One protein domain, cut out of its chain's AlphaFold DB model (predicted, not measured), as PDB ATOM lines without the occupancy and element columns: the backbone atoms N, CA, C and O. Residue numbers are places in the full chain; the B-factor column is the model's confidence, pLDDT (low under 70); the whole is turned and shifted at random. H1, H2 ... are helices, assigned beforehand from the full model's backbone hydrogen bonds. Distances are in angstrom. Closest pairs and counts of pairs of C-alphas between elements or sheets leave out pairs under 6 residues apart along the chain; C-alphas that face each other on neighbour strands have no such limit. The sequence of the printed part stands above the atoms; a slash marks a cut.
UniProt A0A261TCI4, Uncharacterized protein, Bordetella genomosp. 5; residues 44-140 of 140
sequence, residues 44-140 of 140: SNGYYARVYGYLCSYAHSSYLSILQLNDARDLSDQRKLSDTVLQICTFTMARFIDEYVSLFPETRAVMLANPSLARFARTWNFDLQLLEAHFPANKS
ATOM      1  N   SER A  44     242.857 176.886 101.437       88.38
ATOM      2  CA  SER A  44     243.784 178.003 101.645       88.38
ATOM      3  C   SER A  44     244.194 178.629 100.308       88.38
ATOM      4  O   SER A  44     244.346 177.941  99.294       88.38
ATOM      5  N   ASN A  45     244.447 179.940 100.306       86.56
ATOM      6  CA  ASN A  45     244.865 180.667  99.103       86.56
ATOM      7  C   ASN A  45     246.125 180.069  98.456       86.56
ATOM      8  O   ASN A  45     246.221 179.981  97.230       86.56
ATOM      9  N   GLY A  46     247.107 179.688  99.278       87.62
ATOM     10  CA  GLY A  46     248.376 179.144  98.805       87.62
ATOM     11  C   GLY A  46     248.259 177.711  98.286       87.62
ATOM     12  O   GLY A  46     248.948 177.366  97.323       87.62
ATOM     13  N   TYR A  47     247.376 176.894  98.867       88.75
ATOM     14  CA  TYR A  47     247.046 175.575  98.324       88.75
ATOM     15  C   TYR A  47     246.314 175.712  96.987       88.75
ATOM     16  O   TYR A  47     246.759 175.161  95.979       88.75
ATOM     17  N   TYR A  48     245.247 176.521  96.951       88.81
ATOM     18  CA  TYR A  48     244.447 176.749  95.750       88.81
ATOM     19  C   TYR A  48     245.304 177.247  94.583       88.81
ATOM     20  O   TYR A  48     245.241 176.675  93.503       88.81
ATOM     21  N   ALA A  49     246.148 178.264  94.790       87.44
ATOM     22  CA  ALA A  49     246.974 178.819  93.716       87.44
ATOM     23  C   ALA A  49     247.913 177.771  93.088       87.44
ATOM     24  O   ALA A  49     248.078 177.750  91.867       87.44
ATOM     25  N   ARG A  50     248.497 176.885  93.906       88.12
ATOM     26  CA  ARG A  50     249.391 175.815  93.436       88.12
ATOM     27  C   ARG A  50     248.625 174.721  92.704       88.12
ATOM     28  O   ARG A  50     249.009 174.367  91.596       88.12
ATOM     29  N   VAL A  51     247.544 174.215  93.296       88.62
ATOM     30  CA  VAL A  51     246.747 173.133  92.701       88.62
ATOM     31  C   VAL A  51     246.053 173.603  91.430       88.62
ATOM     32  O   VAL A  51     246.152 172.940  90.403       88.62
ATOM     33  N   TYR A  52     245.417 174.774  91.461       87.12
ATOM     34  CA  TYR A  52     244.801 175.368  90.280       87.12
ATOM     35  C   TYR A  52     245.841 175.603  89.183       87.12
ATOM     36  O   TYR A  52     245.633 175.177  88.053       87.12
ATOM     37  N   GLY A  53     246.993 176.200  89.510       86.12
ATOM     38  CA  GLY A  53     248.075 176.405  88.543       86.12
ATOM     39  C   GLY A  53     248.599 175.098  87.942       86.12
ATOM     40  O   GLY A  53     248.787 175.014  86.727       86.12
ATOM     41  N   TYR A  54     248.783 174.066  88.768       86.12
ATOM     42  CA  TYR A  54     249.213 172.734  88.345       86.12
ATOM     43  C   TYR A  54     248.204 172.085  87.384       86.12
ATOM     44  O   TYR A  54     248.566 171.720  86.267       86.12
ATOM     45  N   LEU A  55     246.926 172.020  87.769       86.62
ATOM     46  CA  LEU A  55     245.863 171.411  86.961       86.62
ATOM     47  C   LEU A  55     245.598 172.195  85.667       86.62
ATOM     48  O   LEU A  55     245.450 171.608  84.597       86.62
ATOM     49  N   CYS A  56     245.599 173.527  85.730       85.00
ATOM     50  CA  CYS A  56     245.496 174.367  84.541       85.00
ATOM     51  C   CYS A  56     246.689 174.172  83.602       85.00
ATOM     52  O   CYS A  56     246.504 174.164  82.390       85.00
ATOM     53  N   SER A  57     247.897 173.954  84.125       82.56
ATOM     54  CA  SER A  57     249.072 173.675  83.288       82.56
ATOM     55  C   SER A  57     249.003 172.321  82.572       82.56
ATOM     56  O   SER A  57     249.651 172.143  81.543       82.56
ATOM     57  N   TYR A  58     248.205 171.382  83.086       77.19
ATOM     58  CA  TYR A  58     247.867 170.131  82.402       77.19
ATOM     59  C   TYR A  58     246.834 170.326  81.287       77.19
ATOM     60  O   TYR A  58     246.929 169.674  80.250       77.19
ATOM     61  N   ALA A  59     245.835 171.184  81.515       76.31
ATOM     62  CA  ALA A  59     244.717 171.395  80.594       76.31
ATOM     63  C   ALA A  59     245.017 172.415  79.482       76.31
ATOM     64  O   ALA A  59     244.423 172.358  78.405       76.31
ATOM     65  N   HIS A  60     245.911 173.369  79.737       76.19
ATOM     66  CA  HIS A  60     246.330 174.380  78.772       76.19
ATOM     67  C   HIS A  60     247.587 173.950  78.006       76.19
ATOM     68  O   HIS A  60     248.225 172.944  78.309       76.19
ATOM     69  N   SER A  61     247.979 174.752  77.016       66.19
ATOM     70  CA  SER A  61     249.156 174.550  76.161       66.19
ATOM     71  C   SER A  61     250.499 174.677  76.893       66.19
ATOM     72  O   SER A  61     251.505 174.985  76.265       66.19
ATOM     73  N   SER A  62     250.532 174.504  78.214       66.31
ATOM     74  CA  SER A  62     251.745 174.562  79.033       66.31
ATOM     75  C   SER A  62     252.567 173.274  78.947       66.31
ATOM     76  O   SER A  62     253.650 173.219  79.518       66.31
ATOM     77  N   TYR A  63     252.059 172.237  78.264       73.69
ATOM     78  CA  TYR A  63     252.719 170.943  78.034       73.69
ATOM     79  C   TYR A  63     253.174 170.215  79.311       73.69
ATOM     80  O   TYR A  63     253.940 169.259  79.220       73.69
ATOM     81  N   LEU A  64     252.699 170.602  80.503       79.56
ATOM     82  CA  LEU A  64     253.217 170.055  81.761       79.56
ATOM     83  C   LEU A  64     252.982 168.543  81.866       79.56
ATOM     84  O   LEU A  64     253.879 167.811  82.269       79.56
ATOM     85  N   SER A  65     251.814 168.076  81.426       78.62
ATOM     86  CA  SER A  65     251.479 166.650  81.354       78.62
ATOM     87  C   SER A  65     252.428 165.867  80.443       78.62
ATOM     88  O   SER A  65     252.846 164.765  80.786       78.62
ATOM     89  N   ILE A  66     252.799 166.452  79.303       78.62
ATOM     90  CA  ILE A  66     253.700 165.850  78.314       78.62
ATOM     91  C   ILE A  66     255.132 165.819  78.852       78.62
ATOM     92  O   ILE A  66     255.792 164.788  78.749       78.62
ATOM     93  N   LEU A  67     255.594 166.908  79.471       84.12
ATOM     94  CA  LEU A  67     256.918 166.982  80.095       84.12
ATOM     95  C   LEU A  67     257.052 165.970  81.237       84.12
ATOM     96  O   LEU A  67     258.011 165.206  81.272       84.12
ATOM     97  N   GLN A  68     256.063 165.899  82.130       84.19
ATOM     98  CA  GLN A  68     256.098 164.962  83.253       84.19
ATOM     99  C   GLN A  68     255.991 163.501  82.808       84.19
ATOM    100  O   GLN A  68     256.615 162.643  83.424       84.19
ATOM    101  N   LEU A  69     255.258 163.208  81.728       81.50
ATOM    102  CA  LEU A  69     255.228 161.865  81.147       81.50
ATOM    103  C   LEU A  69     256.565 161.496  80.488       81.50
ATOM    104  O   LEU A  69     257.018 160.366  80.634       81.50
ATOM    105  N   ASN A  70     257.201 162.439  79.790       84.19
ATOM    106  CA  ASN A  70     258.523 162.243  79.194       84.19
ATOM    107  C   ASN A  70     259.607 161.992  80.256       84.19
ATOM    108  O   ASN A  70     260.497 161.164  80.060       84.19
ATOM    109  N   ASP A  71     259.524 162.696  81.384       85.06
ATOM    110  CA  ASP A  71     260.507 162.602  82.464       85.06
ATOM    111  C   ASP A  71     260.247 161.421  83.415       85.06
ATOM    112  O   ASP A  71     261.159 161.007  84.131       85.06
ATOM    113  N   ALA A  72     259.046 160.832  83.399       88.19
ATOM    114  CA  ALA A  72     258.705 159.646  84.183       88.19
ATOM    115  C   ALA A  72     259.327 158.377  83.572       88.19
ATOM    116  O   ALA A  72     258.696 157.640  82.809       88.19
ATOM    117  N   ARG A  73     260.590 158.116  83.922       87.56
ATOM    118  CA  ARG A  73     261.392 157.012  83.361       87.56
ATOM    119  C   ARG A  73     261.126 155.655  84.005       87.56
ATOM    120  O   ARG A  73     261.518 154.636  83.440       87.56
ATOM    121  N   ASP A  74     260.471 155.631  85.161       90.56
ATOM    122  CA  ASP A  74     260.128 154.406  85.872       90.56
ATOM    123  C   ASP A  74     258.710 154.428  86.468       90.56
ATOM    124  O   ASP A  74     258.018 155.450  86.508       90.56
ATOM    125  N   LEU A  75     258.261 153.256  86.931       89.81
ATOM    126  CA  LEU A  75     256.942 153.082  87.545       89.81
ATOM    127  C   LEU A  75     256.781 153.867  88.854       89.81
ATOM    128  O   LEU A  75     255.657 154.191  89.234       89.81
ATOM    129  N   SER A  76     257.875 154.162  89.560       89.81
ATOM    130  CA  SER A  76     257.829 154.948  90.793       89.81
ATOM    131  C   SER A  76     257.428 156.389  90.482       89.81
ATOM    132  O   SER A  76     256.577 156.952  91.173       89.81
ATOM    133  N   ASP A  77     257.969 156.973  89.416       87.06
ATOM    134  CA  ASP A  77     257.655 158.346  89.028       87.06
ATOM    135  C   ASP A  77     256.225 158.475  88.494       87.06
ATOM    136  O   ASP A  77     255.489 159.376  88.905       87.06
ATOM    137  N   GLN A  78     255.767 157.509  87.692       85.12
ATOM    138  CA  GLN A  78     254.364 157.439  87.261       85.12
ATOM    139  C   GLN A  78     253.402 157.313  88.453       85.12
ATOM    140  O   GLN A  78     252.335 157.939  88.477       85.12
ATOM    141  N   ARG A  79     253.793 156.540  89.474       88.44
ATOM    142  CA  ARG A  79     253.016 156.391  90.704       88.44
ATOM    143  C   ARG A  79     252.940 157.697  91.487       88.44
ATOM    144  O   ARG A  79     251.844 158.078  91.867       88.44
ATOM    145  N   LYS A  80     254.046 158.425  91.668       86.69
ATOM    146  CA  LYS A  80     254.043 159.729  92.365       86.69
ATOM    147  C   LYS A  80     253.135 160.753  91.679       86.69
ATOM    148  O   LYS A  80     252.407 161.481  92.360       86.69
ATOM    149  N   LEU A  81     253.163 160.804  90.344       85.62
ATOM    150  CA  LEU A  81     252.281 161.679  89.563       85.62
ATOM    151  C   LEU A  81     250.808 161.315  89.795       85.62
ATOM    152  O   LEU A  81     249.992 162.188  90.091       85.62
ATOM    153  N   SER A  82     250.484 160.022  89.742       85.94
ATOM    154  CA  SER A  82     249.124 159.520  89.982       85.94
ATOM    155  C   SER A  82     248.661 159.771  91.420       85.94
ATOM    156  O   SER A  82     247.569 160.293  91.638       85.94
ATOM    157  N   ASP A  83     249.508 159.470  92.406       89.00
ATOM    158  CA  ASP A  83     249.230 159.649  93.832       89.00
ATOM    159  C   ASP A  83     248.943 161.118  94.160       89.00
ATOM    160  O   ASP A  83     248.055 161.405  94.958       89.00
ATOM    161  N   THR A  84     249.647 162.060  93.523       86.38
ATOM    162  CA  THR A  84     249.408 163.501  93.709       86.38
ATOM    163  C   THR A  84     248.002 163.897  93.258       86.38
ATOM    164  O   THR A  84     247.275 164.562  93.998       86.38
ATOM    165  N   VAL A  85     247.581 163.456  92.068       87.06
ATOM    166  CA  VAL A  85     246.236 163.745  91.543       87.06
ATOM    167  C   VAL A  85     245.161 163.082  92.407       87.06
ATOM    168  O   VAL A  85     244.174 163.727  92.763       87.06
ATOM    169  N   LEU A  86     245.371 161.828  92.819       90.44
ATOM    170  CA  LEU A  86     244.445 161.110  93.696       90.44
ATOM    171  C   LEU A  86     244.292 161.788  95.061       90.44
ATOM    172  O   LEU A  86     243.175 161.879  95.570       90.44
ATOM    173  N   GLN A  87     245.378 162.301  95.640       89.69
ATOM    174  CA  GLN A  87     245.335 163.057  96.893       89.69
ATOM    175  C   GLN A  87     244.521 164.346  96.753       89.69
ATOM    176  O   GLN A  87     243.684 164.621  97.612       89.69
ATOM    177  N   ILE A  88     244.704 165.097  95.659       89.31
ATOM    178  CA  ILE A  88     243.908 166.301  95.367       89.31
ATOM    179  C   ILE A  88     242.421 165.936  95.270       89.31
ATOM    180  O   ILE A  88     241.602 166.531  95.965       89.31
ATOM    181  N   CYS A  89     242.068 164.921  94.474       90.25
ATOM    182  CA  CYS A  89     240.681 164.475  94.338       90.25
ATOM    183  C   CYS A  89     240.086 164.020  95.676       90.25
ATOM    184  O   CYS A  89     238.961 164.389  96.004       90.25
ATOM    185  N   THR A  90     240.835 163.244  96.460       91.50
ATOM    186  CA  THR A  90     240.371 162.722  97.754       91.50
ATOM    187  C   THR A  90     240.109 163.853  98.743       91.50
ATOM    188  O   THR A  90     239.053 163.877  99.374       91.50
ATOM    189  N   PHE A  91     241.017 164.828  98.823       90.31
ATOM    190  CA  PHE A  91     240.843 166.026  99.639       90.31
ATOM    191  C   PHE A  91     239.614 166.844  99.208       90.31
ATOM    192  O   PHE A  91     238.773 167.187 100.040       90.31
ATOM    193  N   THR A  92     239.455 167.109  97.907       89.69
ATOM    194  CA  THR A  92     238.296 167.849  97.384       89.69
ATOM    195  C   THR A  92     236.978 167.120  97.651       89.69
ATOM    196  O   THR A  92     236.007 167.752  98.060       89.69
ATOM    197  N   MET A  93     236.932 165.796  97.477       91.69
ATOM    198  CA  MET A  93     235.738 164.998  97.781       91.69
ATOM    199  C   MET A  93     235.407 165.001  99.274       91.69
ATOM    200  O   MET A  93     234.241 165.115  99.636       91.69
ATOM    201  N   ALA A  94     236.411 164.904 100.148       90.88
ATOM    202  CA  ALA A  94     236.213 164.965 101.592       90.88
ATOM    203  C   ALA A  94     235.587 166.299 102.030       90.88
ATOM    204  O   ALA A  94     234.631 166.301 102.806       90.88
ATOM    205  N   ARG A  95     236.073 167.415 101.472       88.56
ATOM    206  CA  ARG A  95     235.497 168.753 101.674       88.56
ATOM    207  C   ARG A  95     234.059 168.841 101.180       88.56
ATOM    208  O   ARG A  95     233.189 169.286 101.920       88.56
ATOM    209  N   PHE A  96     233.807 168.350  99.967       90.38
ATOM    210  CA  PHE A  96     232.463 168.317  99.400       90.38
ATOM    211  C   PHE A  96     231.486 167.529 100.278       90.38
ATOM    212  O   PHE A  96     230.382 167.997 100.519       90.38
ATOM    213  N   ILE A  97     231.880 166.354 100.779       90.19
ATOM    214  CA  ILE A  97     231.030 165.534 101.654       90.19
ATOM    215  C   ILE A  97     230.661 166.301 102.929       90.19
ATOM    216  O   ILE A  97     229.498 166.290 103.324       90.19
ATOM    217  N   ASP A  98     231.630 166.960 103.564       87.62
ATOM    218  CA  ASP A  98     231.405 167.717 104.799       87.62
ATOM    219  C   ASP A  98     230.441 168.894 104.578       87.62
ATOM    220  O   ASP A  98     229.463 169.057 105.310       87.62
ATOM    221  N   GLU A  99     230.652 169.652 103.500       87.94
ATOM    222  CA  GLU A  99     229.785 170.766 103.120       87.94
ATOM    223  C   GLU A  99     228.380 170.286 102.730       87.94
ATOM    224  O   GLU A  99     227.381 170.826 103.207       87.94
ATOM    225  N   TYR A 100     228.278 169.209 101.950       90.56
ATOM    226  CA  TYR A 100     227.002 168.616 101.556       90.56
ATOM    227  C   TYR A 100     226.190 168.154 102.774       90.56
ATOM    228  O   TYR A 100     224.995 168.430 102.866       90.56
ATOM    229  N   VAL A 101     226.845 167.529 103.757       90.25
ATOM    230  CA  VAL A 101     226.201 167.121 105.015       90.25
ATOM    231  C   VAL A 101     225.735 168.317 105.846       90.25
ATOM    232  O   VAL A 101     224.708 168.221 106.521       90.25
ATOM    233  N   SER A 102     226.446 169.446 105.787       86.75
ATOM    234  CA  SER A 102     226.026 170.683 106.458       86.75
ATOM    235  C   SER A 102     224.771 171.310 105.836       86.75
ATOM    236  O   SER A 102     223.951 171.873 106.560       86.75
ATOM    237  N   LEU A 103     224.601 171.172 104.517       89.56
ATOM    238  CA  LEU A 103     223.487 171.750 103.762       89.56
ATOM    239  C   LEU A 103     222.227 170.878 103.796       89.56
ATOM    240  O   LEU A 103     221.119 171.409 103.766       89.56
ATOM    241  N   PHE A 104     222.387 169.553 103.869       90.75
ATOM    242  CA  PHE A 104     221.292 168.578 103.817       90.75
ATOM    243  C   PHE A 104     221.307 167.678 105.060       90.75
ATOM    244  O   PHE A 104     221.927 166.607 105.041       90.75
ATOM    245  N   PRO A 105     220.648 168.076 106.165       84.25
ATOM    246  CA  PRO A 105     220.710 167.369 107.446       84.25
ATOM    247  C   PRO A 105     220.324 165.884 107.385       84.25
ATOM    248  O   PRO A 105     220.817 165.089 108.185       84.25
ATOM    249  N   GLU A 106     219.490 165.475 106.426       88.25
ATOM    250  CA  GLU A 106     219.084 164.079 106.220       88.25
ATOM    251  C   GLU A 106     220.282 163.184 105.874       88.25
ATOM    252  O   GLU A 106     220.363 162.023 106.277       88.25
ATOM    253  N   THR A 107     221.266 163.745 105.173       89.88
ATOM    254  CA  THR A 107     222.478 163.032 104.750       89.88
ATOM    255  C   THR A 107     223.423 162.771 105.924       89.88
ATOM    256  O   THR A 107     224.199 161.810 105.912       89.88
ATOM    257  N   ARG A 108     223.291 163.542 107.015       87.00
ATOM    258  CA  ARG A 108     224.028 163.322 108.263       87.00
ATOM    259  C   ARG A 108     223.720 161.959 108.871       87.00
ATOM    260  O   ARG A 108     224.626 161.311 109.392       87.00
ATOM    261  N   ALA A 109     222.469 161.505 108.788       87.56
ATOM    262  CA  ALA A 109     222.072 160.190 109.285       87.56
ATOM    263  C   ALA A 109     222.792 159.066 108.521       87.56
ATOM    264  O   ALA A 109     223.295 158.127 109.138       87.56
ATOM    265  N   VAL A 110     222.933 159.209 107.198       88.25
ATOM    266  CA  VAL A 110     223.670 158.263 106.339       88.25
ATOM    267  C   VAL A 110     225.157 158.230 106.701       88.25
ATOM    268  O   VAL A 110     225.750 157.152 106.804       88.25
ATOM    269  N   MET A 111     225.757 159.398 106.953       87.00
ATOM    270  CA  MET A 111     227.154 159.501 107.377       87.00
ATOM    271  C   MET A 111     227.378 158.860 108.757       87.00
ATOM    272  O   MET A 111     228.337 158.113 108.945       87.00
ATOM    273  N   LEU A 112     226.487 159.102 109.724       85.00
ATOM    274  CA  LEU A 112     226.572 158.514 111.068       85.00
ATOM    275  C   LEU A 112     226.346 156.998 111.071       85.00
ATOM    276  O   LEU A 112     226.991 156.297 111.848       85.00
ATOM    277  N   ALA A 113     225.494 156.491 110.178       91.56
ATOM    278  CA  ALA A 113     225.278 155.058 109.988       91.56
ATOM    279  C   ALA A 113     226.518 154.328 109.436       91.56
ATOM    280  O   ALA A 113     226.602 153.107 109.540       91.56
ATOM    281  N   ASN A 114     227.508 155.062 108.905       90.50
ATOM    282  CA  ASN A 114     228.758 154.512 108.377       90.50
ATOM    283  C   ASN A 114     229.995 155.151 109.046       90.50
ATOM    284  O   ASN A 114     230.727 155.920 108.411       90.50
ATOM    285  N   PRO A 115     230.291 154.825 110.321       88.88
ATOM    286  CA  PRO A 115     231.334 155.504 111.094       88.88
ATOM    287  C   PRO A 115     232.747 155.410 110.498       88.88
ATOM    288  O   PRO A 115     233.559 156.316 110.702       88.88
ATOM    289  N   SER A 116     233.058 154.328 109.776       88.75
ATOM    290  CA  SER A 116     234.343 154.137 109.092       88.75
ATOM    291  C   SER A 116     234.517 155.114 107.926       88.75
ATOM    292  O   SER A 116     235.536 155.800 107.857       88.75
ATOM    293  N   LEU A 117     233.504 155.250 107.067       84.38
ATOM    294  CA  LEU A 117     233.506 156.187 105.939       84.38
ATOM    295  C   LEU A 117     233.500 157.639 106.423       84.38
ATOM    296  O   LEU A 117     234.256 158.468 105.921       84.38
ATOM    297  N   ALA A 118     232.728 157.930 107.473       87.56
ATOM    298  CA  ALA A 118     232.720 159.243 108.108       87.56
ATOM    299  C   ALA A 118     234.092 159.618 108.684       87.56
ATOM    300  O   ALA A 118     234.518 160.769 108.604       87.56
ATOM    301  N   ARG A 119     234.798 158.650 109.283       89.06
ATOM    302  CA  ARG A 119     236.166 158.855 109.769       89.06
ATOM    303  C   ARG A 119     237.122 159.124 108.613       89.06
ATOM    304  O   ARG A 119     237.890 160.068 108.719       89.06
ATOM    305  N   PHE A 120     237.038 158.353 107.531       87.75
ATOM    306  CA  PHE A 120     237.882 158.547 106.353       87.75
ATOM    307  C   PHE A 120     237.707 159.945 105.745       87.75
ATOM    308  O   PHE A 120     238.697 160.649 105.559       87.75
ATOM    309  N   ALA A 121     236.464 160.387 105.525       87.56
ATOM    310  CA  ALA A 121     236.183 161.736 105.032       87.56
ATOM    311  C   ALA A 121     236.755 162.815 105.968       87.56
ATOM    312  O   ALA A 121     237.393 163.753 105.506       87.56
ATOM    313  N   ARG A 122     236.621 162.650 107.291       87.00
ATOM    314  CA  ARG A 122     237.213 163.582 108.267       87.00
ATOM    315  C   ARG A 122     238.741 163.583 108.263       87.00
ATOM    316  O   ARG A 122     239.328 164.648 108.390       87.00
ATOM    317  N   THR A 123     239.391 162.430 108.105       88.44
ATOM    318  CA  THR A 123     240.860 162.340 108.011       88.44
ATOM    319  C   THR A 123     241.399 163.148 106.838       88.44
ATOM    320  O   THR A 123     242.442 163.781 106.955       88.44
ATOM    321  N   TRP A 124     240.668 163.146 105.726       86.75
ATOM    322  CA  TRP A 124     241.008 163.914 104.538       86.75
ATOM    323  C   TRP A 124     240.442 165.333 104.551       86.75
ATOM    324  O   TRP A 124     240.645 166.050 103.586       86.75
ATOM    325  N   ASN A 125     239.767 165.786 105.607       85.19
ATOM    326  CA  ASN A 125     239.308 167.167 105.729       85.19
ATOM    327  C   ASN A 125     240.354 167.988 106.502       85.19
ATOM    328  O   ASN A 125     240.171 168.322 107.671       85.19
ATOM    329  N   PHE A 126     241.501 168.236 105.860       82.94
ATOM    330  CA  PHE A 126     242.617 168.964 106.470       82.94
ATOM    331  C   PHE A 126     242.200 170.364 106.897       82.94
ATOM    332  O   PHE A 126     241.550 171.068 106.122       82.94
ATOM    333  N   ASP A 127     242.614 170.791 108.087       81.94
ATOM    334  CA  ASP A 127     242.311 172.133 108.559       81.94
ATOM    335  C   ASP A 127     243.055 173.214 107.744       81.94
ATOM    336  O   ASP A 127     244.084 172.972 107.106       81.94
ATOM    337  N   LEU A 128     242.502 174.427 107.746       79.69
ATOM    338  CA  LEU A 128     243.047 175.559 106.996       79.69
ATOM    339  C   LEU A 128     244.444 175.987 107.466       79.69
ATOM    340  O   LEU A 128     245.277 176.313 106.626       79.69
ATOM    341  N   GLN A 129     244.713 175.966 108.772       82.00
ATOM    342  CA  GLN A 129     246.006 176.351 109.343       82.00
ATOM    343  C   GLN A 129     247.099 175.363 108.929       82.00
ATOM    344  O   GLN A 129     248.192 175.781 108.548       82.00
ATOM    345  N   LEU A 130     246.797 174.062 108.927       82.50
ATOM    346  CA  LEU A 130     247.689 173.020 108.427       82.50
ATOM    347  C   LEU A 130     248.016 173.255 106.948       82.50
ATOM    348  O   LEU A 130     249.184 173.246 106.553       82.50
ATOM    349  N   LEU A 131     246.999 173.516 106.125       81.88
ATOM    350  CA  LEU A 131     247.207 173.805 104.706       81.88
ATOM    351  C   LEU A 131     248.012 175.088 104.489       81.88
ATOM    352  O   LEU A 131     248.833 175.132 103.581       81.88
ATOM    353  N   GLU A 132     247.815 176.130 105.291       83.81
ATOM    354  CA  GLU A 132     248.602 177.365 105.209       83.81
ATOM    355  C   GLU A 132     250.056 177.174 105.648       83.81
ATOM    356  O   GLU A 132     250.953 177.734 105.018       83.81
ATOM    357  N   ALA A 133     250.306 176.348 106.666       85.25
ATOM    358  CA  ALA A 133     251.654 176.027 107.125       85.25
ATOM    359  C   ALA A 133     252.464 175.277 106.052       85.25
ATOM    360  O   ALA A 133     253.638 175.578 105.835       85.25
ATOM    361  N   HIS A 134     251.836 174.329 105.350       83.69
ATOM    362  CA  HIS A 134     252.488 173.546 104.294       83.69
ATOM    363  C   HIS A 134     252.484 174.234 102.924       83.69
ATOM    364  O   HIS A 134     253.384 174.017 102.112       83.69
ATOM    365  N   PHE A 135     251.491 175.082 102.665       83.19
ATOM    366  CA  PHE A 135     251.320 175.799 101.407       83.19
ATOM    367  C   PHE A 135     251.137 177.295 101.669       83.19
ATOM    368  O   PHE A 135     250.081 177.848 101.340       83.19
ATOM    369  N   PRO A 136     252.169 177.995 102.178       81.56
ATOM    370  CA  PRO A 136     252.068 179.422 102.441       81.56
ATOM    371  C   PRO A 136     251.753 180.166 101.146       81.56
ATOM    372  O   PRO A 136     252.229 179.790 100.062       81.56
ATOM    373  N   ALA A 137     250.920 181.200 101.243       76.50
ATOM    374  CA  ALA A 137     250.690 182.106 100.129       76.50
ATOM    375  C   ALA A 137     252.010 182.806  99.778       76.50
ATOM    376  O   ALA A 137     252.737 183.252 100.667       76.50
ATOM    377  N   ASN A 138     252.327 182.911  98.486       66.50
ATOM    378  CA  ASN A 138     253.452 183.737  98.065       66.50
ATOM    379  C   ASN A 138     253.162 185.183  98.481       66.50
ATOM    380  O   ASN A 138     252.084 185.702  98.179       66.50
ATOM    381  N   LYS A 139     254.106 185.818  99.182       54.19
ATOM    382  CA  LYS A 139     254.064 187.264  99.411       54.19
ATOM    383  C   LYS A 139     254.216 187.925  98.040       54.19
ATOM    384  O   LYS A 139     255.260 187.762  97.414       54.19
ATOM    385  N   SER A 140     253.143 188.545  97.554       45.59
ATOM    386  CA  SER A 140     253.168 189.432  96.386       45.59
ATOM    387  C   SER A 140     253.940 190.699  96.704       45.59
ATOM    388  O   SER A 140     253.677 191.229  97.810       45.59
TER     389      SER A 140
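This is residues 44 to 140 of the 140 residues of an uncharacterized protein of Bordetella genomosp. 5 (UniProt A0A261TCI4). One long helix, H3, is the spine of a loose frame: H1 and H2 lead to one end of it, H4 and H5 fold back at its other end, and H6 returns to H1. The 97 printed residues, with six named helices in order H1 to H6 and no named strand, are all helix in class, loose with a radius of gyration of the C-alphas of 16.7 A, and span 47 by 37 by 23 A.

H1, residues 45 to 59, touches H2, residues 64 to 71, only at the corner, closest C-alphas Tyr 58 and Ser 65, 5.1 A. H3, residues 75 to 103, is close to H1 but not clearly touching, closest C-alphas Ile 88 and Val 51, 7.9 A. H4, residues 105 to 113, touches H3 only at the corner, closest C-alphas Arg 108 and Val 101, 5.5 A. H5, residues 115 to 123, touches H3 at residues 93 to 98 alone, closest C-alphas Ala 121 and Ala 94, 4.7 A. H6, residues 128 to 134, touches H1 at residues 45 to 47 alone, closest C-alphas Leu 131 and Tyr 47, 6.6 A. Every O i to N i+4 pair is within hydrogen-bond range in H1, H2, H3, H5 and H6, and 3 of 5 in H4.

H1, 20.7 A long, begins at C-alpha 45 (244.865, 180.667, 99.103); H3 is 41.6 A long; H6 ends at C-alpha 134 (252.488, 173.546, 104.294).

The C-alphas farthest apart, Arg 73 and Glu 106, are 48.6 A apart. The printed part has no cut, and its five links between helices are tight. The pLDDT is under 70 at residues 61 to 62 and 138 to 140.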